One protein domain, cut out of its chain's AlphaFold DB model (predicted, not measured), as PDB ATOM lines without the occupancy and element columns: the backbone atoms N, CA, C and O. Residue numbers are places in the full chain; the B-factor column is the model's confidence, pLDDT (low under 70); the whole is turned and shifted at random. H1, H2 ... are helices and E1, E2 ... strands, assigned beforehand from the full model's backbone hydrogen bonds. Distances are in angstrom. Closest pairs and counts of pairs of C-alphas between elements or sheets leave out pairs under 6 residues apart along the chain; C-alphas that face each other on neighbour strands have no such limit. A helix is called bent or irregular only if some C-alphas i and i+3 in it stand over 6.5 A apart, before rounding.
ATOM      1  N   GLU A  10     166.537 154.906  95.960       80.31
ATOM      2  CA  GLU A  10     166.998 154.117  94.815       80.31
ATOM      3  C   GLU A  10     165.901 153.179  94.313       80.31
ATOM      4  O   GLU A  10     165.716 153.081  93.108       80.31
ATOM      5  N   GLU A  11     165.119 152.586  95.217       79.81
ATOM      6  CA  GLU A  11     163.961 151.760  94.856       79.81
ATOM      7  C   GLU A  11     162.896 152.567  94.089       79.81
ATOM      8  O   GLU A  11     162.427 152.124  93.044       79.81
ATOM      9  N   GLU A  12     162.577 153.792  94.534       71.50
ATOM     10  CA  GLU A  12     161.633 154.666  93.820       71.50
ATOM     11  C   GLU A  12     162.179 155.115  92.453       71.50
ATOM     12  O   GLU A  12     161.434 155.221  91.479       71.50
ATOM     13  N   LEU A  13     163.483 155.401  92.351       76.12
ATOM     14  CA  LEU A  13     164.106 155.771  91.079       76.12
ATOM     15  C   LEU A  13     164.088 154.611  90.084       76.12
ATOM     16  O   LEU A  13     163.724 154.834  88.929       76.12
ATOM     17  N   ASP A  14     164.425 153.402  90.528       77.69
ATOM     18  CA  ASP A  14     164.387 152.195  89.703       77.69
ATOM     19  C   ASP A  14     162.952 151.920  89.217       77.69
ATOM     20  O   ASP A  14     162.743 151.680  88.029       77.69
ATOM     21  N   GLU A  15     161.942 152.088  90.079       71.62
ATOM     22  CA  GLU A  15     160.527 151.956  89.703       71.62
ATOM     23  C   GLU A  15     160.109 152.976  88.625       71.62
ATOM     24  O   GLU A  15     159.461 152.626  87.639       71.62
ATOM     25  N   ILE A  16     160.516 154.247  88.747       68.00
ATOM     26  CA  ILE A  16     160.255 155.273  87.718       68.00
ATOM     27  C   ILE A  16     160.954 154.903  86.406       68.00
ATOM     28  O   ILE A  16     160.378 155.063  85.329       68.00
ATOM     29  N   GLN A  17     162.202 154.443  86.460       71.25
ATOM     30  CA  GLN A  17     162.936 154.066  85.255       71.25
ATOM     31  C   GLN A  17     162.291 152.868  84.556       71.25
ATOM     32  O   GLN A  17     162.154 152.898  83.333       71.25
ATOM     33  N   ASP A  18     161.831 151.876  85.314       69.88
ATOM     34  CA  ASP A  18     161.163 150.691  84.781       69.88
ATOM     35  C   ASP A  18     159.784 151.017  84.193       69.88
ATOM     36  O   ASP A  18     159.442 150.540  83.110       69.88
ATOM     37  N   ILE A  19     159.004 151.881  84.852       65.19
ATOM     38  CA  ILE A  19     157.676 152.291  84.369       65.19
ATOM     39  C   ILE A  19     157.785 153.178  83.122       65.19
ATOM     40  O   ILE A  19     157.033 153.007  82.161       65.19
ATOM     41  N   PHE A  20     158.700 154.152  83.129       62.25
ATOM     42  CA  PHE A  20     158.740 155.202  82.107       62.25
ATOM     43  C   PHE A  20     159.807 154.989  81.024       62.25
ATOM     44  O   PHE A  20     159.813 155.711  80.023       62.25
ATOM     45  N   GLY A  21     160.723 154.036  81.208       67.88
ATOM     46  CA  GLY A  21     161.851 153.783  80.308       67.88
ATOM     47  C   GLY A  21     162.855 154.940  80.221       67.88
ATOM     48  O   GLY A  21     163.615 155.014  79.257       67.88
ATOM     49  N   VAL A  22     162.834 155.879  81.171       71.56
ATOM     50  CA  VAL A  22     163.649 157.106  81.142       71.56
ATOM     51  C   VAL A  22     165.026 156.907  81.779       71.56
ATOM     52  O   VAL A  22     165.259 155.999  82.579       71.56
ATOM     53  N   ASN A  23     165.968 157.789  81.438       80.88
ATOM     54  CA  ASN A  23     167.278 157.801  82.084       80.88
ATOM     55  C   ASN A  23     167.186 158.291  83.549       80.88
ATOM     56  O   ASN A  23     166.203 158.914  83.958       80.88
ATOM     57  N   ARG A  24     168.232 158.018  84.339       80.56
ATOM     58  CA  ARG A  24     168.251 158.298  85.786       80.56
ATOM     59  C   ARG A  24     168.147 159.793  86.110       80.56
ATOM     60  O   ARG A  24     167.509 160.151  87.091       80.56
ATOM     61  N   GLU A  25     168.701 160.659  85.260       78.25
ATOM     62  CA  GLU A  25     168.623 162.122  85.415       78.25
ATOM     63  C   GLU A  25     167.180 162.634  85.284       78.25
ATOM     64  O   GLU A  25     166.720 163.437  86.093       78.25
ATOM     65  N   VAL A  26     166.431 162.124  84.302       70.75
ATOM     66  CA  VAL A  26     165.015 162.457  84.104       70.75
ATOM     67  C   VAL A  26     164.152 161.833  85.203       70.75
ATOM     68  O   VAL A  26     163.230 162.490  85.685       70.75
ATOM     69  N   ALA A  27     164.458 160.610  85.652       74.50
ATOM     70  CA  ALA A  27     163.774 159.985  86.788       74.50
ATOM     71  C   ALA A  27     163.936 160.807  88.081       74.50
ATOM     72  O   ALA A  27     162.968 161.028  88.810       74.50
ATOM     73  N   GLU A  28     165.136 161.336  88.325       77.81
ATOM     74  CA  GLU A  28     165.430 162.203  89.463       77.81
ATOM     75  C   GLU A  28     164.726 163.566  89.351       77.81
ATOM     76  O   GLU A  28     164.135 164.039  90.326       77.81
ATOM     77  N   GLU A  29     164.684 164.164  88.155       72.00
ATOM     78  CA  GLU A  29     163.931 165.399  87.899       72.00
ATOM     79  C   GLU A  29     162.415 165.199  88.103       72.00
ATOM     80  O   GLU A  29     161.728 166.070  88.647       72.00
ATOM     81  N   ILE A  30     161.875 164.042  87.705       68.62
ATOM     82  CA  ILE A  30     160.473 163.664  87.936       68.62
ATOM     83  C   ILE A  30     160.197 163.532  89.438       68.62
ATOM     84  O   ILE A  30     159.222 164.113  89.922       68.62
ATOM     85  N   ARG A  31     161.065 162.836  90.183       73.75
ATOM     86  CA  ARG A  31     160.949 162.651  91.640       73.75
ATOM     87  C   ARG A  31     160.956 163.986  92.391       73.75
ATOM     88  O   ARG A  31     160.045 164.278  93.163       73.75
ATOM     89  N   LEU A  32     161.924 164.857  92.092       70.19
ATOM     90  CA  LEU A  32     162.085 166.161  92.751       70.19
ATOM     91  C   LEU A  32     160.914 167.123  92.499       70.19
ATOM     92  O   LEU A  32     160.582 167.949  93.352       70.19
ATOM     93  N   ASN A  33     160.255 167.015  91.344       64.25
ATOM     94  CA  ASN A  33     159.058 167.798  91.034       64.25
ATOM     95  C   ASN A  33     157.788 167.287  91.753       64.25
ATOM     96  O   ASN A  33     156.767 167.989  91.758       64.25
ATOM     97  N   PHE A  34     157.845 166.095  92.360       57.09
ATOM     98  CA  PHE A  34     156.738 165.414  93.037       57.09
ATOM     99  C   PHE A  34     156.725 165.601  94.558       57.09
ATOM    100  O   PHE A  34     155.649 165.815  95.121       57.09
ATOM    101  N   ASP A  35     157.893 165.623  95.202       55.72
ATOM    102  CA  ASP A  35     158.054 165.722  96.666       55.72
ATOM    103  C   ASP A  35     157.697 167.095  97.272       55.72
ATOM    104  O   ASP A  35     157.972 167.370  98.439       55.72
ATOM    105  N   GLN A  36     157.048 167.983  96.511       52.47
ATOM    106  CA  GLN A  36     156.562 169.269  97.012       52.47
ATOM    107  C   GLN A  36     155.053 169.226  97.344       52.47
ATOM    108  O   GLN A  36     154.216 169.580  96.496       52.47
ATOM    109  N   PRO A  37     154.645 168.869  98.582       46.66
ATOM    110  CA  PRO A  37     153.298 169.168  99.064       46.66
ATOM    111  C   PRO A  37     153.118 170.696  99.155       46.66
ATOM    112  O   PRO A  37     154.060 171.396  99.534       46.66
ATOM    113  N   PRO A  38     151.948 171.272  98.791       49.84
ATOM    114  CA  PRO A  38     150.625 170.654  98.584       49.84
ATOM    115  C   PRO A  38     150.232 170.417  97.109       49.84
ATOM    116  O   PRO A  38     149.084 170.089  96.802       49.84
ATOM    117  N   LYS A  39     151.146 170.628  96.161       55.12
ATOM    118  CA  LYS A  39     150.777 170.796  94.746       55.12
ATOM    119  C   LYS A  39     150.502 169.476  94.005       55.12
ATOM    120  O   LYS A  39     149.760 169.494  93.023       55.12
ATOM    121  N   GLY A  40     151.051 168.353  94.478       59.28
ATOM    122  CA  GLY A  40     150.800 167.012  93.927       59.28
ATOM    123  C   GLY A  40     149.387 166.488  94.214       59.28
ATOM    124  O   GLY A  40     148.700 166.037  93.300       59.28
ATOM    125  N   TRP A  41     148.901 166.648  95.452       65.56
ATOM    126  CA  TRP A  41     147.542 166.243  95.842       65.56
ATOM    127  C   TRP A  41     146.466 167.002  95.055       65.56
ATOM    128  O   TRP A  41     145.529 166.395  94.545       65.56
ATOM    129  N   PHE A  42     146.632 168.318  94.883       67.62
ATOM    130  CA  PHE A  42     145.696 169.126  94.097       67.62
ATOM    131  C   PHE A  42     145.641 168.683  92.627       67.62
ATOM    132  O   PHE A  42     144.556 168.570  92.067       67.62
ATOM    133  N   ALA A  43     146.791 168.392  92.008       65.62
ATOM    134  CA  ALA A  43     146.844 167.922  90.623       65.62
ATOM    135  C   ALA A  43     146.185 166.543  90.440       65.62
ATOM    136  O   ALA A  43     145.545 166.323  89.413       65.62
ATOM    137  N   HIS A  44     146.303 165.663  91.440       68.06
ATOM    138  CA  HIS A  44     145.648 164.354  91.481       68.06
ATOM    139  C   HIS A  44     144.128 164.452  91.668       68.06
ATOM    140  O   HIS A  44     143.362 163.811  90.956       68.06
ATOM    141  N   GLN A  45     143.661 165.306  92.579       75.56
ATOM    142  CA  GLN A  45     142.223 165.550  92.725       75.56
ATOM    143  C   GLN A  45     141.645 166.199  91.460       75.56
ATOM    144  O   GLN A  45     140.565 165.823  91.011       75.56
ATOM    145  N   LEU A  46     142.376 167.131  90.848       74.69
ATOM    146  CA  LEU A  46     141.951 167.793  89.618       74.69
ATOM    147  C   LEU A  46     141.829 166.821  88.439       74.69
ATOM    148  O   LEU A  46     140.935 167.009  87.620       74.69
ATOM    149  N   SER A  47     142.660 165.778  88.343       70.81
ATOM    150  CA  SER A  47     142.553 164.815  87.242       70.81
ATOM    151  C   SER A  47     141.350 163.893  87.427       70.81
ATOM    152  O   SER A  47     140.574 163.714  86.492       70.81
ATOM    153  N   ILE A  48     141.153 163.367  88.641       75.88
ATOM    154  CA  ILE A  48     140.024 162.494  88.979       75.88
ATOM    155  C   ILE A  48     138.716 163.257  88.796       75.88
ATOM    156  O   ILE A  48     137.869 162.880  87.985       75.88
ATOM    157  N   TRP A  49     138.556 164.367  89.519       84.38
ATOM    158  CA  TRP A  49     137.326 165.148  89.468       84.38
ATOM    159  C   TRP A  49     137.151 165.841  88.126       84.38
ATOM    160  O   TRP A  49     136.029 165.924  87.647       84.38
ATOM    161  N   GLY A  50     138.231 166.283  87.479       84.94
ATOM    162  CA  GLY A  50     138.178 166.858  86.138       84.94
ATOM    163  C   GLY A  50     137.638 165.867  85.113       84.94
ATOM    164  O   GLY A  50     136.737 166.222  84.354       84.94
ATOM    165  N   PHE A  51     138.105 164.613  85.136       84.31
ATOM    166  CA  PHE A  51     137.558 163.558  84.283       84.31
ATOM    167  C   PHE A  51     136.064 163.351  84.545       84.31
ATOM    168  O   PHE A  51     135.270 163.410  83.608       84.31
ATOM    169  N   PHE A  52     135.663 163.181  85.810       86.94
ATOM    170  CA  PHE A  52     134.253 162.995  86.163       86.94
ATOM    171  C   PHE A  52     133.388 164.193  85.768       86.94
ATOM    172  O   PHE A  52     132.308 163.998  85.220       86.94
ATOM    173  N   ILE A  53     133.853 165.423  85.992       92.38
ATOM    174  CA  ILE A  53     133.137 166.649  85.625       92.38
ATOM    175  C   ILE A  53     132.953 166.729  84.109       92.38
ATOM    176  O   ILE A  53     131.852 167.024  83.656       92.38
ATOM    177  N   ILE A  54     133.995 166.447  83.320       92.44
ATOM    178  CA  ILE A  54     133.900 166.456  81.854       92.44
ATOM    179  C   ILE A  54     132.955 165.346  81.385       92.44
ATOM    180  O   ILE A  54     132.043 165.605  80.603       92.44
ATOM    181  N   MET A  55     133.129 164.126  81.892       93.00
ATOM    182  CA  MET A  55     132.320 162.971  81.512       93.00
ATOM    183  C   MET A  55     130.836 163.197  81.841       93.00
ATOM    184  O   MET A  55     130.003 163.178  80.936       93.00
ATOM    185  N   VAL A  56     130.514 163.479  83.109       94.12
ATOM    186  CA  VAL A  56     129.142 163.717  83.592       94.12
ATOM    187  C   VAL A  56     128.558 164.987  82.985       94.12
ATOM    188  O   VAL A  56     127.386 165.004  82.619       94.12
ATOM    189  N   GLY A  57     129.361 166.039  82.820       94.00
ATOM    190  CA  GLY A  57     128.948 167.264  82.142       94.00
ATOM    191  C   GLY A  57     128.512 166.989  80.706       94.00
ATOM    192  O   GLY A  57     127.436 167.419  80.301       94.00
ATOM    193  N   GLY A  58     129.286 166.197  79.960       92.94
ATOM    194  CA  GLY A  58     128.910 165.769  78.615       92.94
ATOM    195  C   GLY A  58     127.678 164.865  78.584       92.94
ATOM    196  O   GLY A  58     126.855 165.021  77.690       92.94
ATOM    197  N   PHE A  59     127.474 163.993  79.579       93.62
ATOM    198  CA  PHE A  59     126.228 163.223  79.704       93.62
ATOM    199  C   PHE A  59     125.023 164.127  79.962       93.62
ATOM    200  O   PHE A  59     123.987 163.965  79.324       93.62
ATOM    201  N   GLY A  60     125.171 165.118  80.844       94.56
ATOM    202  CA  GLY A  60     124.148 166.130  81.085       94.56
ATOM    203  C   GLY A  60     123.823 166.910  79.813       94.56
ATOM    204  O   GLY A  60     122.649 167.121  79.509       94.56
ATOM    205  N   VAL A  61     124.848 167.268  79.029       94.81
ATOM    206  CA  VAL A  61     124.670 167.934  77.733       94.81
ATOM    207  C   VAL A  61     123.941 167.037  76.734       94.81
ATOM    208  O   VAL A  61     122.976 167.465  76.094       94.81
ATOM    209  N   GLY A  62     124.392 165.788  76.638       93.88
ATOM    210  CA  GLY A  62     123.825 164.753  75.790       93.88
ATOM    211  C   GLY A  62     122.342 164.555  76.069       93.88
ATOM    212  O   GLY A  62     121.521 164.732  75.179       93.88
ATOM    213  N   TRP A  63     121.996 164.287  77.325       94.00
ATOM    214  CA  TRP A  63     120.627 164.044  77.771       94.00
ATOM    215  C   TRP A  63     119.716 165.269  77.627       94.00
ATOM    216  O   TRP A  63     118.574 165.155  77.192       94.00
ATOM    217  N   ARG A  64     120.193 166.466  77.992       95.69
ATOM    218  CA  ARG A  64     119.331 167.656  78.064       95.69
ATOM    219  C   ARG A  64     119.092 168.331  76.715       95.69
ATOM    220  O   ARG A  64     118.043 168.969  76.557       95.69
ATOM    221  N   TRP A  65     120.057 168.268  75.797       96.06
ATOM    222  CA  TRP A  65     120.017 169.036  74.548       96.06
ATOM    223  C   TRP A  65     120.206 168.186  73.296       96.06
ATOM    224  O   TRP A  65     119.450 168.376  72.350       96.06
ATOM    225  N   ILE A  66     121.172 167.264  73.275       94.12
ATOM    226  CA  ILE A  66     121.501 166.502  72.057       94.12
ATOM    227  C   ILE A  66     120.446 165.428  71.780       94.12
ATOM    228  O   ILE A  66     119.935 165.343  70.669       94.12
ATOM    229  N   TRP A  67     120.082 164.647  72.795       94.50
ATOM    230  CA  TRP A  67     119.106 163.570  72.678       94.50
ATOM    231  C   TRP A  67     117.730 164.091  72.233       94.50
ATOM    232  O   TRP A  67     117.263 163.657  71.183       94.50
ATOM    233  N   PRO A  68     117.133 165.117  72.881       94.50
ATOM    234  CA  PRO A  68     115.836 165.635  72.449       94.50
ATOM    235  C   PRO A  68     115.895 166.350  71.094       94.50
ATOM    236  O   PRO A  68     114.867 166.546  70.454       94.50
ATOM    237  N   TYR A  69     117.075 166.816  70.667       95.00
ATOM    238  CA  TYR A  69     117.247 167.380  69.331       95.00
ATOM    239  C   TYR A  69     117.148 166.290  68.261       95.00
ATOM    240  O   TYR A  69     116.431 166.484  67.281       95.00
ATOM    241  N   PHE A  70     117.818 165.151  68.461       94.56
ATOM    242  CA  PHE A  70     117.752 164.035  67.519       94.56
ATOM    243  C   PHE A  70     116.396 163.332  67.516       94.56
ATOM    244  O   PHE A  70     115.922 163.028  66.430       94.56
ATOM    245  N   GLU A  71     115.734 163.169  68.667       91.56
ATOM    246  CA  GLU A  71     114.352 162.659  68.712       91.56
ATOM    247  C   GLU A  71     113.421 163.530  67.862       91.56
ATOM    248  O   GLU A  71     112.763 163.044  66.953       91.56
ATOM    249  N   ARG A  72     113.458 164.858  68.038       91.31
ATOM    250  CA  ARG A  72     112.641 165.769  67.214       91.31
ATOM    251  C   ARG A  72     112.990 165.712  65.733       91.31
ATOM    252  O   ARG A  72     112.121 165.918  64.887       91.31
ATOM    253  N   LEU A  73     114.271 165.536  65.415       92.44
ATOM    254  CA  LEU A  73     114.721 165.418  64.035       92.44
ATOM    255  C   LEU A  73     114.180 164.126  63.410       92.44
ATOM    256  O   LEU A  73     113.682 164.172  62.287       92.44
ATOM    257  N   GLN A  74     114.203 163.020  64.159       91.19
ATOM    258  CA  GLN A  74     113.592 161.755  63.765       91.19
ATOM    259  C   GLN A  74     112.085 161.909  63.561       91.19
ATOM    260  O   GLN A  74     111.589 161.556  62.497       91.19
ATOM    261  N   ASP A  75     111.375 162.509  64.520       88.44
ATOM    262  CA  ASP A  75     109.931 162.746  64.431       88.44
ATOM    263  C   ASP A  75     109.574 163.563  63.185       88.44
ATOM    264  O   ASP A  75     108.589 163.287  62.501       88.44
ATOM    265  N   THR A  76     110.395 164.569  62.865       89.06
ATOM    266  CA  THR A  76     110.195 165.424  61.690       89.06
ATOM    267  C   THR A  76     110.380 164.632  60.397       89.06
ATOM    268  O   THR A  76     109.492 164.647  59.546       89.06
ATOM    269  N   HIS A  77     111.491 163.902  60.260       88.75
ATOM    270  CA  HIS A  77     111.754 163.081  59.074       88.75
ATOM    271  C   HIS A  77     110.710 161.982  58.893       88.75
ATOM    272  O   HIS A  77     110.192 161.786  57.791       88.75
ATOM    273  N   ALA A  78     110.343 161.315  59.981       88.25
ATOM    274  CA  ALA A  78     109.371 160.246  59.937       88.25
ATOM    275  C   ALA A  78     107.968 160.770  59.608       88.25
ATOM    276  O   ALA A  78     107.268 160.153  58.812       88.25
ATOM    277  N   ALA A  79     107.568 161.940  60.120       86.56
ATOM    278  CA  ALA A  79     106.305 162.574  59.739       86.56
ATOM    279  C   ALA A  79     106.272 162.980  58.253       86.56
ATOM    280  O   ALA A  79     105.245 162.816  57.585       86.56
ATOM    281  N   GLU A  80     107.383 163.493  57.716       88.44
ATOM    282  CA  GLU A  80     107.506 163.831  56.294       88.44
ATOM    283  C   GLU A  80     107.362 162.590  55.405       88.44
ATOM    284  O   GLU A  80     106.557 162.596  54.470       88.44
ATOM    285  N   GLN A  81     108.077 161.508  55.721       88.50
ATOM    286  CA  GLN A  81     107.989 160.242  54.984       88.50
ATOM    287  C   GLN A  81     106.613 159.583  55.136       88.50
ATOM    288  O   GLN A  81     106.029 159.135  54.148       88.50
ATOM    289  N   ALA A  82     106.041 159.600  56.340       90.12
ATOM    290  CA  ALA A  82     104.702 159.085  56.598       90.12
ATOM    291  C   ALA A  82     103.645 159.787  55.742       90.12
ATOM    292  O   ALA A  82     102.788 159.129  55.154       90.12
ATOM    293  N   THR A  83     103.746 161.111  55.597       87.69
ATOM    294  CA  THR A  83     102.833 161.892  54.751       87.69
ATOM    295  C   THR A  83     102.973 161.520  53.272       87.69
ATOM    296  O   THR A  83     101.973 161.463  52.561       87.69
ATOM    297  N   GLN A  84     104.191 161.242  52.798       88.38
ATOM    298  CA  GLN A  84     104.435 160.841  51.408       88.38
ATOM    299  C   GLN A  84     103.866 159.454  51.082       88.38
ATOM    300  O   GLN A  84     103.388 159.238  49.970       88.38
ATOM    301  N   ILE A  85     103.910 158.529  52.045       88.69
ATOM    302  CA  ILE A  85     103.472 157.134  51.878       88.69
ATOM    303  C   ILE A  85     101.987 156.957  52.259       88.69
ATOM    304  O   ILE A  85     101.380 155.936  51.947       88.69
ATOM    305  N   GLY A  86     101.364 157.958  52.891       91.56
ATOM    306  CA  GLY A  86      99.985 157.869  53.377       91.56
ATOM    307  C   GLY A  86      99.848 157.007  54.635       91.56
ATOM    308  O   GLY A  86      98.819 156.368  54.843       91.56
ATOM    309  N   ALA A  87     100.891 156.960  55.464       93.31
ATOM    310  CA  ALA A  87     100.856 156.263  56.740       93.31
ATOM    311  C   ALA A  87      99.964 157.001  57.751       93.31
ATOM    312  O   ALA A  87      99.870 158.229  57.757       93.31
ATOM    313  N   ILE A  88      99.313 156.223  58.612       94.06
ATOM    314  CA  ILE A  88      98.444 156.694  59.696       94.06
ATOM    315  C   ILE A  88      99.138 156.602  61.057       94.06
ATOM    316  O   ILE A  88      98.876 157.430  61.925       94.06
ATOM    317  N   LEU A  89     100.063 155.650  61.227       93.38
ATOM    318  CA  LEU A  89     100.914 155.524  62.412       93.38
ATOM    319  C   LEU A  89     102.379 155.336  61.995       93.38
ATOM    320  O   LEU A  89     102.665 154.825  60.909       93.38
ATOM    321  N   VAL A  90     103.301 155.722  62.872       92.94
ATOM    322  CA  VAL A  90     104.750 155.608  62.664       92.94
ATOM    323  C   VAL A  90     105.387 154.999  63.904       92.94
ATOM    324  O   VAL A  90     105.205 155.502  65.005       92.94
ATOM    325  N   GLY A  91     106.121 153.905  63.732       89.00
ATOM    326  CA  GLY A  91     106.937 153.305  64.781       89.00
ATOM    327  C   GLY A  91     108.412 153.550  64.507       89.00
ATOM    328  O   GLY A  91     108.921 153.099  63.485       89.00
ATOM    329  N   ASN A  92     109.100 154.212  65.432       86.12
ATOM    330  CA  ASN A  92     110.534 154.455  65.345       86.12
ATOM    331  C   ASN A  92     111.217 154.028  66.643       86.12
ATOM    332  O   ASN A  92     110.699 154.273  67.729       86.12
ATOM    333  N   ASP A  93     112.406 153.446  66.523       83.25
ATOM    334  CA  ASP A  93     113.280 153.158  67.656       83.25
ATOM    335  C   ASP A  93     114.530 154.042  67.528       83.25
ATOM    336  O   ASP A  93     115.217 154.011  66.505       83.25
ATOM    337  N   PHE A  94     114.836 154.838  68.552       87.69
ATOM    338  CA  PHE A  94     116.041 155.670  68.606       87.69
ATOM    339  C   PHE A  94     116.814 155.442  69.892       87.69
ATOM    340  O   PHE A  94     116.238 155.294  70.971       87.69
ATOM    341  N   GLY A  95     118.141 155.452  69.778       89.00
ATOM    342  CA  GLY A  95     119.016 155.516  70.940       89.00
ATOM    343  C   GLY A  95     120.209 154.575  70.899       89.00
ATOM    344  O   GLY A  95     121.169 154.824  71.632       89.00
ATOM    345  N   PHE A  96     120.241 153.544  70.045       89.94
ATOM    346  CA  PHE A  96     121.425 152.682  69.953       89.94
ATOM    347  C   PHE A  96     122.621 153.461  69.410       89.94
ATOM    348  O   PHE A  96     123.737 153.314  69.921       89.94
ATOM    349  N   GLY A  97     122.392 154.345  68.437       91.94
ATOM    350  CA  GLY A  97     123.436 155.230  67.933       91.94
ATOM    351  C   GLY A  97     123.964 156.195  68.999       91.94
ATOM    352  O   GLY A  97     125.179 156.353  69.150       91.94
ATOM    353  N   MET A  98     123.070 156.764  69.812       92.88
ATOM    354  CA  MET A  98     123.450 157.629  70.935       92.88
ATOM    355  C   MET A  98     124.230 156.879  72.018       92.88
ATOM    356  O   MET A  98     125.190 157.425  72.563       92.88
ATOM    357  N   LEU A  99     123.878 155.622  72.306       92.38
ATOM    358  CA  LEU A  99     124.629 154.772  73.234       92.38
ATOM    359  C   LEU A  99     126.043 154.482  72.720       92.38
ATOM    360  O   LEU A  99     127.005 154.603  73.476       92.38
ATOM    361  N   ALA A 100     126.205 154.153  71.436       92.25
ATOM    362  CA  ALA A 100     127.531 153.971  70.841       92.25
ATOM    363  C   ALA A 100     128.364 155.266  70.908       92.25
ATOM    364  O   ALA A 100     129.536 155.242  71.295       92.25
ATOM    365  N   TRP A 101     127.741 156.411  70.619       92.69
ATOM    366  CA  TRP A 101     128.384 157.719  70.729       92.69
ATOM    367  C   TRP A 101     128.796 158.057  72.174       92.69
ATOM    368  O   TRP A 101     129.883 158.597  72.393       92.69
ATOM    369  N   LEU A 102     127.996 157.654  73.170       93.12
ATOM    370  CA  LEU A 102     128.293 157.803  74.600       93.12
ATOM    371  C   LEU A 102     129.611 157.122  74.992       93.12
ATOM    372  O   LEU A 102     130.430 157.718  75.693       93.12
ATOM    373  N   PHE A 103     129.855 155.899  74.511       91.25
ATOM    374  CA  PHE A 103     131.133 155.215  74.743       91.25
ATOM    375  C   PHE A 103     132.302 155.993  74.137       91.25
ATOM    376  O   PHE A 103     133.343 156.149  74.773       91.25
ATOM    377  N   GLY A 104     132.115 156.549  72.938       92.69
ATOM    378  CA  GLY A 104     133.085 157.445  72.311       92.69
ATOM    379  C   GLY A 104     133.383 158.700  73.132       92.69
ATOM    380  O   GLY A 104     134.541 159.127  73.224       92.69
ATOM    381  N   TRP A 105     132.363 159.266  73.778       94.56
ATOM    382  CA  TRP A 105     132.518 160.407  74.677       94.56
ATOM    383  C   TRP A 105     133.349 160.072  75.920       94.56
ATOM    384  O   TRP A 105     134.222 160.859  76.281       94.56
ATOM    385  N   ILE A 106     133.145 158.900  76.535       90.06
ATOM    386  CA  ILE A 106     133.913 158.468  77.717       90.06
ATOM    387  C   ILE A 106     135.418 158.472  77.417       90.06
ATOM    388  O   ILE A 106     136.199 159.040  78.180       90.06
ATOM    389  N   PHE A 107     135.827 157.911  76.276       86.50
ATOM    390  CA  PHE A 107     137.226 157.961  75.845       86.50
ATOM    391  C   PHE A 107     137.666 159.401  75.544       86.50
ATOM    392  O   PHE A 107     138.694 159.858  76.042       86.50
ATOM    393  N   SER A 108     136.864 160.166  74.803       91.19
ATOM    394  CA  SER A 108     137.188 161.558  74.457       91.19
ATOM    395  C   SER A 108     137.375 162.462  75.681       91.19
ATOM    396  O   SER A 108     138.217 163.358  75.640       91.19
ATOM    397  N   ALA A 109     136.669 162.214  76.789       91.25
ATOM    398  CA  ALA A 109     136.818 162.972  78.031       91.25
ATOM    399  C   ALA A 109     138.254 162.920  78.581       91.25
ATOM    400  O   ALA A 109     138.780 163.943  79.026       91.25
ATOM    401  N   GLY A 110     138.926 161.767  78.474       85.12
ATOM    402  CA  GLY A 110     140.340 161.625  78.838       85.12
ATOM    403  C   GLY A 110     141.255 162.488  77.964       85.12
ATOM    404  O   GLY A 110     142.136 163.179  78.476       85.12
ATOM    405  N   ALA A 111     141.001 162.533  76.653       88.06
ATOM    406  CA  ALA A 111     141.749 163.386  75.728       88.06
ATOM    407  C   ALA A 111     141.512 164.887  75.985       88.06
ATOM    408  O   ALA A 111     142.460 165.671  75.952       88.06
ATOM    409  N   VAL A 112     140.272 165.295  76.286       89.31
ATOM    410  CA  VAL A 112     139.937 166.683  76.652       89.31
ATOM    411  C   VAL A 112     140.672 167.091  77.925       89.31
ATOM    412  O   VAL A 112     141.281 168.159  77.967       89.31
ATOM    413  N   LEU A 113     140.675 166.230  78.945       86.62
ATOM    414  CA  LEU A 113     141.415 166.489  80.172       86.62
ATOM    415  C   LEU A 113     142.920 166.611  79.893       86.62
ATOM    416  O   LEU A 113     143.538 167.591  80.301       86.62
ATOM    417  N   ALA A 114     143.505 165.683  79.131       82.44
ATOM    418  CA  ALA A 114     144.916 165.741  78.751       82.44
ATOM    419  C   ALA A 114     145.274 167.033  77.987       82.44
ATOM    420  O   ALA A 114     146.326 167.623  78.235       82.44
ATOM    421  N   LEU A 115     144.387 167.531  77.114       86.44
ATOM    422  CA  LEU A 115     144.554 168.827  76.442       86.44
ATOM    423  C   LEU A 115     144.555 170.001  77.430       86.44
ATOM    424  O   LEU A 115     145.377 170.906  77.293       86.44
ATOM    425  N   VAL A 116     143.688 169.984  78.448       84.44
ATOM    426  CA  VAL A 116     143.689 171.001  79.514       84.44
ATOM    427  C   VAL A 116     145.039 171.018  80.238       84.44
ATOM    428  O   VAL A 116     145.622 172.086  80.420       84.44
ATOM    429  N   TYR A 117     145.589 169.852  80.584       79.06
ATOM    430  CA  TYR A 117     146.908 169.756  81.223       79.06
ATOM    431  C   TYR A 117     148.073 170.122  80.299       79.06
ATOM    432  O   TYR A 117     149.107 170.561  80.795       79.06
ATOM    433  N   LEU A 118     147.919 169.979  78.980       80.50
ATOM    434  CA  LEU A 118     148.906 170.429  77.996       80.50
ATOM    435  C   LEU A 118     148.988 171.962  77.923       80.50
ATOM    436  O   LEU A 118     150.064 172.506  77.681       80.50
ATOM    437  N   VAL A 119     147.855 172.652  78.101       80.94
ATOM    438  CA  VAL A 119     147.767 174.120  78.029       80.94
ATOM    439  C   VAL A 119     148.101 174.776  79.371       80.94
ATOM    440  O   VAL A 119     148.689 175.857  79.407       80.94
ATOM    441  N   LEU A 120     147.736 174.139  80.482       77.62
ATOM    442  CA  LEU A 120     148.076 174.627  81.814       77.62
ATOM    443  C   LEU A 120     149.551 174.327  82.144       77.62
ATOM    444  O   LEU A 120     150.087 173.311  81.703       77.62
ATOM    445  N   PRO A 121     150.211 175.129  83.004       68.62
ATOM    446  CA  PRO A 121     151.554 174.842  83.527       68.62
ATOM    447  C   PRO A 121     151.535 173.692  84.562       68.62
ATOM    448  O   PRO A 121     152.137 173.769  85.633       68.62
ATOM    449  N   LEU A 122     150.760 172.644  84.276       67.50
ATOM    450  CA  LEU A 122     150.531 171.446  85.082       67.50
ATOM    451  C   LEU A 122     150.878 170.161  84.307       67.50
ATOM    452  O   LEU A 122     150.752 169.070  84.858       67.50
ATOM    453  N   ASN A 123     151.339 170.288  83.060       61.47
ATOM    454  CA  ASN A 123     151.751 169.209  82.158       61.47
ATOM    455  C   ASN A 123     152.667 168.154  82.816       61.47
ATOM    456  O   ASN A 123     152.384 166.965  82.695       61.47
ATOM    457  N   LYS A 124     153.693 168.564  83.582       60.50
ATOM    458  CA  LYS A 124     154.630 167.655  84.282       60.50
ATOM    459  C   LYS A 124     153.959 166.725  85.310       60.50
ATOM    460  O   LYS A 124     154.561 165.747  85.735       60.50
ATOM    461  N   ARG A 125     152.741 167.047  85.766       62.59
ATOM    462  CA  ARG A 125     152.058 166.336  86.865       62.59
ATOM    463  C   ARG A 125     150.996 165.350  86.392       62.59
ATOM    464  O   ARG A 125     150.607 164.481  87.165       62.59
ATOM    465  N   PHE A 126     150.532 165.472  85.150       56.62
ATOM    466  CA  PHE A 126     149.486 164.603  84.610       56.62
ATOM    467  C   PHE A 126     149.997 163.198  84.275       56.62
ATOM    468  O   PHE A 126     149.289 162.235  84.552       56.62
ATOM    469  N   SER A 127     151.223 163.074  83.749       54.88
ATOM    470  CA  SER A 127     151.812 161.786  83.341       54.88
ATOM    471  C   SER A 127     151.860 160.778  84.493       54.88
ATOM    472  O   SER A 127     151.266 159.714  84.394       54.88
ATOM    473  N   ARG A 128     152.436 161.142  85.647       55.22
ATOM    474  CA  ARG A 128     152.494 160.245  86.818       55.22
ATOM    475  C   ARG A 128     151.132 160.000  87.477       55.22
ATOM    476  O   ARG A 128     150.925 158.934  88.034       55.22
ATOM    477  N   VAL A 129     150.209 160.965  87.466       52.34
ATOM    478  CA  VAL A 129     148.887 160.802  88.103       52.34
ATOM    479  C   VAL A 129     147.994 159.867  87.293       52.34
ATOM    480  O   VAL A 129     147.301 159.032  87.869       52.34
ATOM    481  N   HIS A 130     148.011 160.005  85.971       53.66
ATOM    482  CA  HIS A 130     147.261 159.127  85.088       53.66
ATOM    483  C   HIS A 130     147.885 157.723  85.044       53.66
ATOM    484  O   HIS A 130     147.145 156.741  85.034       53.66
ATOM    485  N   ASP A 131     149.218 157.615  85.100       51.78
ATOM    486  CA  ASP A 131     149.893 156.321  85.223       51.78
ATOM    487  C   ASP A 131     149.639 155.677  86.589       51.78
ATOM    488  O   ASP A 131     149.204 154.538  86.607       51.78
ATOM    489  N   ALA A 132     149.710 156.396  87.716       47.41
ATOM    490  CA  ALA A 132     149.367 155.849  89.040       47.41
ATOM    491  C   ALA A 132     147.900 155.383  89.164       47.41
ATOM    492  O   ALA A 132     147.589 154.482  89.940       47.41
ATOM    493  N   MET A 133     146.978 155.984  88.404       47.25
ATOM    494  CA  MET A 133     145.575 155.551  88.360       47.25
ATOM    495  C   MET A 133     145.356 154.276  87.530       47.25
ATOM    496  O   MET A 133     144.355 153.593  87.733       47.25
ATOM    497  N   MET A 134     146.267 153.954  86.611       47.34
ATOM    498  CA  MET A 134     146.123 152.863  85.638       47.34
ATOM    499  C   MET A 134     147.181 151.754  85.794       47.34
ATOM    500  O   MET A 134     146.998 150.674  85.237       47.34
ATOM    501  N   SER A 135     148.258 152.003  86.547       43.09
ATOM    502  CA  SER A 135     149.295 151.047  86.962       43.09
ATOM    503  C   SER A 135     148.948 150.320  88.261       43.09
ATOM    504  O   SER A 135     149.656 149.401  88.655       43.09
ATOM    505  N   SER A 136     147.847 150.698  88.920       41.62
ATOM    506  CA  SER A 136     147.256 149.901  89.994       41.62
ATOM    507  C   SER A 136     146.989 148.484  89.478       41.62
ATOM    508  O   SER A 136     146.270 148.326  88.484       41.62
ATOM    509  N   ASP A 137     147.494 147.465  90.185       44.69
ATOM    510  CA  ASP A 137     147.326 146.019  89.921       44.69
ATOM    511  C   ASP A 137     145.870 145.587  89.623       44.69
ATOM    512  O   ASP A 137     145.602 144.496  89.121       44.69
ATOM    513  N   SER A 138     144.896 146.453  89.906       43.62
ATOM    514  CA  SER A 138     143.474 146.283  89.628       43.62
ATOM    515  C   SER A 138     143.020 146.542  88.176       43.62
ATOM    516  O   SER A 138     141.855 146.271  87.890       43.62
ATOM    517  N   GLN A 139     143.841 147.098  87.265       48.78
ATOM    518  CA  GLN A 139     143.404 147.454  85.890       48.78
ATOM    519  C   GLN A 139     144.352 146.983  84.756       48.78
ATOM    520  O   GLN A 139     144.968 147.793  84.058       48.78
ATOM    521  N   PRO A 140     144.405 145.669  84.460       46.72
ATOM    522  CA  PRO A 140     145.342 145.090  83.485       46.72
ATOM    523  C   PRO A 140     145.140 145.557  82.030       46.72
ATOM    524  O   PRO A 140     146.074 145.509  81.233       46.72
ATOM    525  N   PHE A 141     143.946 146.038  81.662       44.81
ATOM    526  CA  PHE A 141     143.668 146.533  80.304       44.81
ATOM    527  C   PHE A 141     144.298 147.909  80.008       44.81
ATOM    528  O   PHE A 141     144.510 148.237  78.841       44.81
ATOM    529  N   GLY A 142     144.606 148.709  81.037       52.50
ATOM    530  CA  GLY A 142     145.175 150.054  80.891       52.50
ATOM    531  C   GLY A 142     146.705 150.081  80.821       52.50
ATOM    532  O   GLY A 142     147.270 150.863  80.056       52.50
ATOM    533  N   ALA A 143     147.369 149.185  81.558       54.50
ATOM    534  CA  ALA A 143     148.823 149.181  81.732       54.50
ATOM    535  C   ALA A 143     149.600 148.992  80.413       54.50
ATOM    536  O   ALA A 143     150.508 149.760  80.107       54.50
ATOM    537  N   GLY A 144     149.202 148.037  79.563       57.25
ATOM    538  CA  GLY A 144     149.888 147.796  78.284       57.25
ATOM    539  C   GLY A 144     149.769 148.957  77.285       57.25
ATOM    540  O   GLY A 144     150.692 149.222  76.513       57.25
ATOM    541  N   ALA A 145     148.648 149.684  77.311       60.81
ATOM    542  CA  ALA A 145     148.441 150.841  76.445       60.81
ATOM    543  C   ALA A 145     149.296 152.041  76.876       60.81
ATOM    544  O   ALA A 145     149.767 152.777  76.007       60.81
ATOM    545  N   LEU A 146     149.507 152.208  78.184       63.28
ATOM    546  CA  LEU A 146     150.299 153.288  78.774       63.28
ATOM    547  C   LEU A 146     151.801 153.027  78.703       63.28
ATOM    548  O   LEU A 146     152.541 153.937  78.342       63.28
ATOM    549  N   ASN A 147     152.244 151.780  78.884       64.75
ATOM    550  CA  ASN A 147     153.649 151.408  78.687       64.75
ATOM    551  C   ASN A 147     154.123 151.756  77.269       64.75
ATOM    552  O   ASN A 147     155.205 152.299  77.078       64.75
ATOM    553  N   ALA A 148     153.268 151.551  76.265       64.62
ATOM    554  CA  ALA A 148     153.571 151.910  74.884       64.62
ATOM    555  C   ALA A 148     153.510 153.432  74.601       64.62
ATOM    556  O   ALA A 148     154.041 153.885  73.585       64.62
ATOM    557  N   VAL A 149     152.849 154.229  75.453       65.88
ATOM    558  CA  VAL A 149     152.927 155.707  75.430       65.88
ATOM    559  C   VAL A 149     154.249 156.160  76.047       65.88
ATOM    560  O   VAL A 149     154.939 156.998  75.464       65.88
ATOM    561  N   ALA A 150     154.616 155.579  77.190       65.00
ATOM    562  CA  ALA A 150     155.848 155.875  77.909       65.00
ATOM    563  C   ALA A 150     157.098 155.506  77.096       65.00
ATOM    564  O   ALA A 150     157.989 156.336  76.939       65.00
ATOM    565  N   GLU A 151     157.110 154.337  76.455       67.81
ATOM    566  CA  GLU A 151     158.190 153.899  75.562       67.81
ATOM    567  C   GLU A 151     158.394 154.862  74.379       67.81
ATOM    568  O   GLU A 151     159.519 155.120  73.962       67.81
ATOM    569  N   HIS A 152     157.322 155.463  73.854       66.50
ATOM    570  CA  HIS A 152     157.434 156.450  72.775       66.50
ATOM    571  C   HIS A 152     157.958 157.810  73.267       66.50
ATOM    572  O   HIS A 152     158.527 158.588  72.496       66.50
ATOM    573  N   ALA A 153     157.769 158.099  74.555       65.75
ATOM    574  CA  ALA A 153     158.221 159.317  75.205       65.75
ATOM    575  C   ALA A 153     159.612 159.184  75.845       65.75
ATOM    576  O   ALA A 153     160.193 160.202  76.175       65.75
ATOM    577  N   SER A 154     160.187 157.988  75.989       66.31
ATOM    578  CA  SER A 154     161.395 157.737  76.797       66.31
ATOM    579  C   SER A 154     162.707 158.325  76.251       66.31
ATOM    580  O   SER A 154     163.666 158.516  76.995       66.31
ATOM    581  N   SER A 155     162.759 158.662  74.959       71.81
ATOM    582  CA  SER A 155     163.979 159.099  74.253       71.81
ATOM    583  C   SER A 155     164.404 160.562  74.484       71.81
ATOM    584  O   SER A 155     165.265 161.069  73.761       71.81
ATOM    585  N   VAL A 156     163.805 161.272  75.443       70.75
ATOM    586  CA  VAL A 156     164.043 162.711  75.672       70.75
ATOM    587  C   VAL A 156     164.891 163.003  76.898       70.75
ATOM    588  O   VAL A 156     164.923 162.252  77.864       70.75
ATOM    589  N   THR A 157     165.575 164.146  76.837       69.06
ATOM    590  CA  THR A 157     166.573 164.592  77.816       69.06
ATOM    591  C   THR A 157     166.027 165.565  78.865       69.06
ATOM    592  O   THR A 157     166.790 166.016  79.709       69.06
ATOM    593  N   SER A 158     164.733 165.914  78.827       75.50
ATOM    594  CA  SER A 158     164.105 166.804  79.817       75.50
ATOM    595  C   SER A 158     162.723 166.316  80.253       75.50
ATOM    596  O   SER A 158     161.951 165.798  79.437       75.50
ATOM    597  N   SER A 159     162.378 166.542  81.525       67.81
ATOM    598  CA  SER A 159     161.067 166.175  82.081       67.81
ATOM    599  C   SER A 159     159.881 166.851  81.374       67.81
ATOM    600  O   SER A 159     158.808 166.257  81.237       67.81
ATOM    601  N   ASP A 160     160.058 168.087  80.894       71.12
ATOM    602  CA  ASP A 160     159.018 168.852  80.192       71.12
ATOM    603  C   ASP A 160     158.693 168.265  78.825       71.12
ATOM    604  O   ASP A 160     157.524 168.127  78.446       71.12
ATOM    605  N   GLU A 161     159.736 167.927  78.071       74.31
ATOM    606  CA  GLU A 161     159.569 167.345  76.751       74.31
ATOM    607  C   GLU A 161     158.992 165.932  76.849       74.31
ATOM    608  O   GLU A 161     158.112 165.582  76.057       74.31
ATOM    609  N   PHE A 162     159.400 165.172  77.871       73.88
ATOM    610  CA  PHE A 162     158.810 163.879  78.210       73.88
ATOM    611  C   PHE A 162     157.306 163.999  78.466       73.88
ATOM    612  O   PHE A 162     156.507 163.392  77.751       73.88
ATOM    613  N   ALA A 163     156.899 164.845  79.417       72.56
ATOM    614  CA  ALA A 163     155.494 165.008  79.788       72.56
ATOM    615  C   ALA A 163     154.629 165.469  78.604       72.56
ATOM    616  O   ALA A 163     153.519 164.975  78.400       72.56
ATOM    617  N   ARG A 164     155.148 166.386  77.779       78.38
ATOM    618  CA  ARG A 164     154.450 166.875  76.584       78.38
ATOM    619  C   ARG A 164     154.273 165.781  75.528       78.38
ATOM    620  O   ARG A 164     153.184 165.662  74.968       78.38
ATOM    621  N   ARG A 165     155.318 164.999  75.234       79.88
ATOM    622  CA  ARG A 165     155.251 163.897  74.256       79.88
ATOM    623  C   ARG A 165     154.333 162.781  74.738       79.88
ATOM    624  O   ARG A 165     153.502 162.318  73.960       79.88
ATOM    625  N   TRP A 166     154.425 162.428  76.019       78.31
ATOM    626  CA  TRP A 166     153.538 161.464  76.664       78.31
ATOM    627  C   TRP A 166     152.070 161.895  76.529       78.31
ATOM    628  O   TRP A 166     151.249 161.133  76.025       78.31
ATOM    629  N   LEU A 167     151.742 163.154  76.859       78.94
ATOM    630  CA  LEU A 167     150.380 163.699  76.751       78.94
ATOM    631  C   LEU A 167     149.837 163.651  75.319       78.94
ATOM    632  O   LEU A 167     148.688 163.271  75.101       78.94
ATOM    633  N   LEU A 168     150.654 164.034  74.335       85.19
ATOM    634  CA  LEU A 168     150.259 164.025  72.926       85.19
ATOM    635  C   LEU A 168     150.010 162.607  72.407       85.19
ATOM    636  O   LEU A 168     149.033 162.381  71.690       85.19
ATOM    637  N   GLU A 169     150.865 161.651  72.767       83.88
ATOM    638  CA  GLU A 169     150.700 160.258  72.355       83.88
ATOM    639  C   GLU A 169     149.515 159.598  73.075       83.88
ATOM    640  O   GLU A 169     148.736 158.882  72.441       83.88
ATOM    641  N   TYR A 170     149.287 159.927  74.350       81.75
ATOM    642  CA  TYR A 170     148.074 159.552  75.077       81.75
ATOM    643  C   TYR A 170     146.811 160.068  74.367       81.75
ATOM    644  O   TYR A 170     145.943 159.270  74.009       81.75
ATOM    645  N   ILE A 171     146.735 161.375  74.070       86.88
ATOM    646  CA  ILE A 171     145.617 161.983  73.324       86.88
ATOM    647  C   ILE A 171     145.407 161.248  72.001       86.88
ATOM    648  O   ILE A 171     144.286 160.863  71.671       86.88
ATOM    649  N   ARG A 172     146.483 161.009  71.247       87.12
ATOM    650  CA  ARG A 172     146.421 160.328  69.952       87.12
ATOM    651  C   ARG A 172     145.829 158.926  70.070       87.12
ATOM    652  O   ARG A 172     145.011 158.543  69.233       87.12
ATOM    653  N   ARG A 173     146.239 158.146  71.070       85.06
ATOM    654  CA  ARG A 173     145.741 156.778  71.279       85.06
ATOM    655  C   ARG A 173     144.301 156.758  71.742       85.06
ATOM    656  O   ARG A 173     143.498 156.031  71.168       85.06
ATOM    657  N   VAL A 174     143.962 157.590  72.718       85.38
ATOM    658  CA  VAL A 174     142.595 157.684  73.226       85.38
ATOM    659  C   VAL A 174     141.640 158.145  72.129       85.38
ATOM    660  O   VAL A 174     140.586 157.543  71.964       85.38
ATOM    661  N   LEU A 175     142.026 159.117  71.297       88.50
ATOM    662  CA  LEU A 175     141.216 159.540  70.151       88.50
ATOM    663  C   LEU A 175     141.098 158.461  69.066       88.50
ATOM    664  O   LEU A 175     140.047 158.351  68.444       88.50
ATOM    665  N   ARG A 176     142.134 157.640  68.842       89.00
ATOM    666  CA  ARG A 176     142.036 156.469  67.948       89.00
ATOM    667  C   ARG A 176     141.059 155.419  68.472       89.00
ATOM    668  O   ARG A 176     140.372 154.796  67.677       89.00
ATOM    669  N   ILE A 177     141.015 155.211  69.785       88.31
ATOM    670  CA  ILE A 177     140.057 154.288  70.403       88.31
ATOM    671  C   ILE A 177     138.652 154.892  70.353       88.31
ATOM    672  O   ILE A 177     137.710 154.191  70.006       88.31
ATOM    673  N   ALA A 178     138.516 156.190  70.636       91.00
ATOM    674  CA  ALA A 178     137.250 156.913  70.603       91.00
ATOM    675  C   ALA A 178     136.657 157.024  69.191       91.00
ATOM    676  O   ALA A 178     135.438 157.047  69.042       91.00
ATOM    677  N   SER A 179     137.486 157.086  68.144       93.00
ATOM    678  CA  SER A 179     137.006 157.314  66.778       93.00
ATOM    679  C   SER A 179     136.099 156.194  66.272       93.00
ATOM    680  O   SER A 179     135.141 156.487  65.563       93.00
ATOM    681  N   LEU A 180     136.349 154.939  66.659       92.81
ATOM    682  CA  LEU A 180     135.524 153.801  66.256       92.81
ATOM    683  C   LEU A 180     134.085 153.879  66.810       92.81
ATOM    684  O   LEU A 180     133.163 153.912  65.996       92.81
ATOM    685  N   PRO A 181     133.840 153.949  68.136       93.88
ATOM    686  CA  PRO A 181     132.489 154.086  68.675       93.88
ATOM    687  C   PRO A 181     131.820 155.403  68.262       93.88
ATOM    688  O   PRO A 181     130.615 155.403  68.038       93.88
ATOM    689  N   ILE A 182     132.570 156.501  68.075       94.00
ATOM    690  CA  ILE A 182     132.008 157.745  67.517       94.00
ATOM    691  C   ILE A 182     131.526 157.521  66.082       94.00
ATOM    692  O   ILE A 182     130.395 157.879  65.769       94.00
ATOM    693  N   ALA A 183     132.350 156.930  65.214       94.56
ATOM    694  CA  ALA A 183     131.988 156.684  63.820       94.56
ATOM    695  C   ALA A 183     130.797 155.726  63.708       94.56
ATOM    696  O   ALA A 183     129.849 156.015  62.983       94.56
ATOM    697  N   VAL A 184     130.811 154.629  64.471       93.75
ATOM    698  CA  VAL A 184     129.680 153.695  64.556       93.75
ATOM    699  C   VAL A 184     128.435 154.415  65.072       93.75
ATOM    700  O   VAL A 184     127.376 154.285  64.471       93.75
ATOM    701  N   GLY A 185     128.564 155.225  66.125       94.25
ATOM    702  CA  GLY A 185     127.466 156.014  66.678       94.25
ATOM    703  C   GLY A 185     126.864 156.979  65.663       94.25
ATOM    704  O   GLY A 185     125.653 156.997  65.510       94.25
ATOM    705  N   VAL A 186     127.680 157.713  64.903       93.25
ATOM    706  CA  VAL A 186     127.196 158.615  63.841       93.25
ATOM    707  C   VAL A 186     126.453 157.847  62.749       93.25
ATOM    708  O   VAL A 186     125.382 158.275  62.330       93.25
ATOM    709  N   VAL A 187     126.996 156.710  62.304       92.25
ATOM    710  CA  VAL A 187     126.355 155.868  61.283       92.25
ATOM    711  C   VAL A 187     125.013 155.329  61.781       92.25
ATOM    712  O   VAL A 187     124.043 155.359  61.033       92.25
ATOM    713  N   LEU A 188     124.938 154.884  63.038       92.12
ATOM    714  CA  LEU A 188     123.704 154.391  63.654       92.12
ATOM    715  C   LEU A 188     122.697 155.508  63.963       92.12
ATOM    716  O   LEU A 188     121.507 155.301  63.791       92.12
ATOM    717  N   ILE A 189     123.133 156.702  64.368       92.69
ATOM    718  CA  ILE A 189     122.225 157.849  64.534       92.69
ATOM    719  C   ILE A 189     121.617 158.201  63.180       92.69
ATOM    720  O   ILE A 189     120.405 158.324  63.060       92.69
ATOM    721  N   TRP A 190     122.446 158.316  62.138       91.00
ATOM    722  CA  TRP A 190     121.951 158.548  60.782       91.00
ATOM    723  C   TRP A 190     120.992 157.440  60.336       91.00
ATOM    724  O   TRP A 190     119.971 157.720  59.713       91.00
ATOM    725  N   ALA A 191     121.292 156.191  60.698       88.56
ATOM    726  CA  ALA A 191     120.419 155.059  60.446       88.56
ATOM    727  C   ALA A 191     119.025 155.246  61.023       88.56
ATOM    728  O   ALA A 191     118.049 155.268  60.282       88.56
ATOM    729  N   GLU A 192     118.967 155.422  62.339       90.12
ATOM    730  CA  GLU A 192     117.736 155.562  63.107       90.12
ATOM    731  C   GLU A 192     116.919 156.774  62.637       90.12
ATOM    732  O   GLU A 192     115.695 156.707  62.594       90.12
ATOM    733  N   LEU A 193     117.580 157.859  62.214       89.56
ATOM    734  CA  LEU A 193     116.921 159.049  61.659       89.56
ATOM    735  C   LEU A 193     116.263 158.822  60.290       89.56
ATOM    736  O   LEU A 193     115.416 159.619  59.898       89.56
ATOM    737  N   THR A 194     116.681 157.797  59.546       86.56
ATOM    738  CA  THR A 194     116.238 157.554  58.159       86.56
ATOM    739  C   THR A 194     115.411 156.285  57.991       86.56
ATOM    740  O   THR A 194     114.936 156.024  56.892       86.56
TER     741      THR A 194
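This is residues 10 to 194 of the 321 residues of an uncharacterized protein of Parvularcula mediterranea (UniProt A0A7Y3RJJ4). The domain is a long rod: the long helices H3, H4 and H7 run along it, with H4 between the arm H3a and H7, and the short helices H1, H2, H5 and H6 gather toward one end. At the other end, the arm H3b and the returning stretch with E1 make a narrow tip. The printed part has 185 residues with seven named helices and one named strand, in the order H1, H2, H3, E1, H4, H5, H6, H7; its class is mostly helix. It is loose, with a radius of gyration of the C-alphas of 21.9 A, and spans 78 by 29 by 29 A.

H1, residues 10 to 20, begins at C-alpha 10 (166.998, 154.117, 94.815); H2 is residues 24 to 32. H3, residues 39 to 85, was assigned as one helix by its hydrogen bonds but is bent, with C-alphas 64 and 67 6.8 A apart; H3a, residues 39 to 64, is 35.7 A long and H3b, residues 67 to 85, 26.8 A. E1, residues 89 to 91, pairs with no named strand. H4, residues 96 to 119, is 34.9 A long. H5, residues 123 to 134, and H6, residues 140 to 153, are only just irregular: C-alphas 124 and 127 are 6.6 A apart, 141 and 144 6.7 A. H7, residues 159 to 194, is 51.5 A long and ends at C-alpha 194 (116.238, 157.554, 58.159).

H7 is the hub. H4 touches it at a shallow tilt of 21 degrees, opposite ways, closest at the C-alphas of Gly 97 and Gly 185, 4.3 A. H3a touches H4 with residues 47 to 59 alone, closest at Met 55 and Ala 109, C-alphas 5.7 A apart. H3b touches residues 192 to 194 of H7; the closest C-alphas, of Gln 74 and Leu 193, are 4.8 A apart. H5 touches H7, closest at the C-alphas of Lys 124 and Ala 163, 5.3 A, and H6 touches it at those of Ala 153 and Trp 166, 5.4 A. H1 touches H2, about perpendicular at 74 degrees, closest at the C-alphas of Ile 16 and Ala 27, 6.0 A. Every O i to N i+4 pair is within hydrogen-bond range in H1, H2, H3a and H3b, against 18 of 20 in H4, 5 of 8 in H5, 7 of 10 in H6 and 30 of 32 in H7.

The two C-alphas farthest apart, of Glu 10 and Gly 86, are 78.9 A apart. The printed part has no cut and no long link; residues 136 to 141 stand free. Mean pLDDT of the printed part is 78.2, with 54 residues under 70, among them 33 to 44 and 121 to 154.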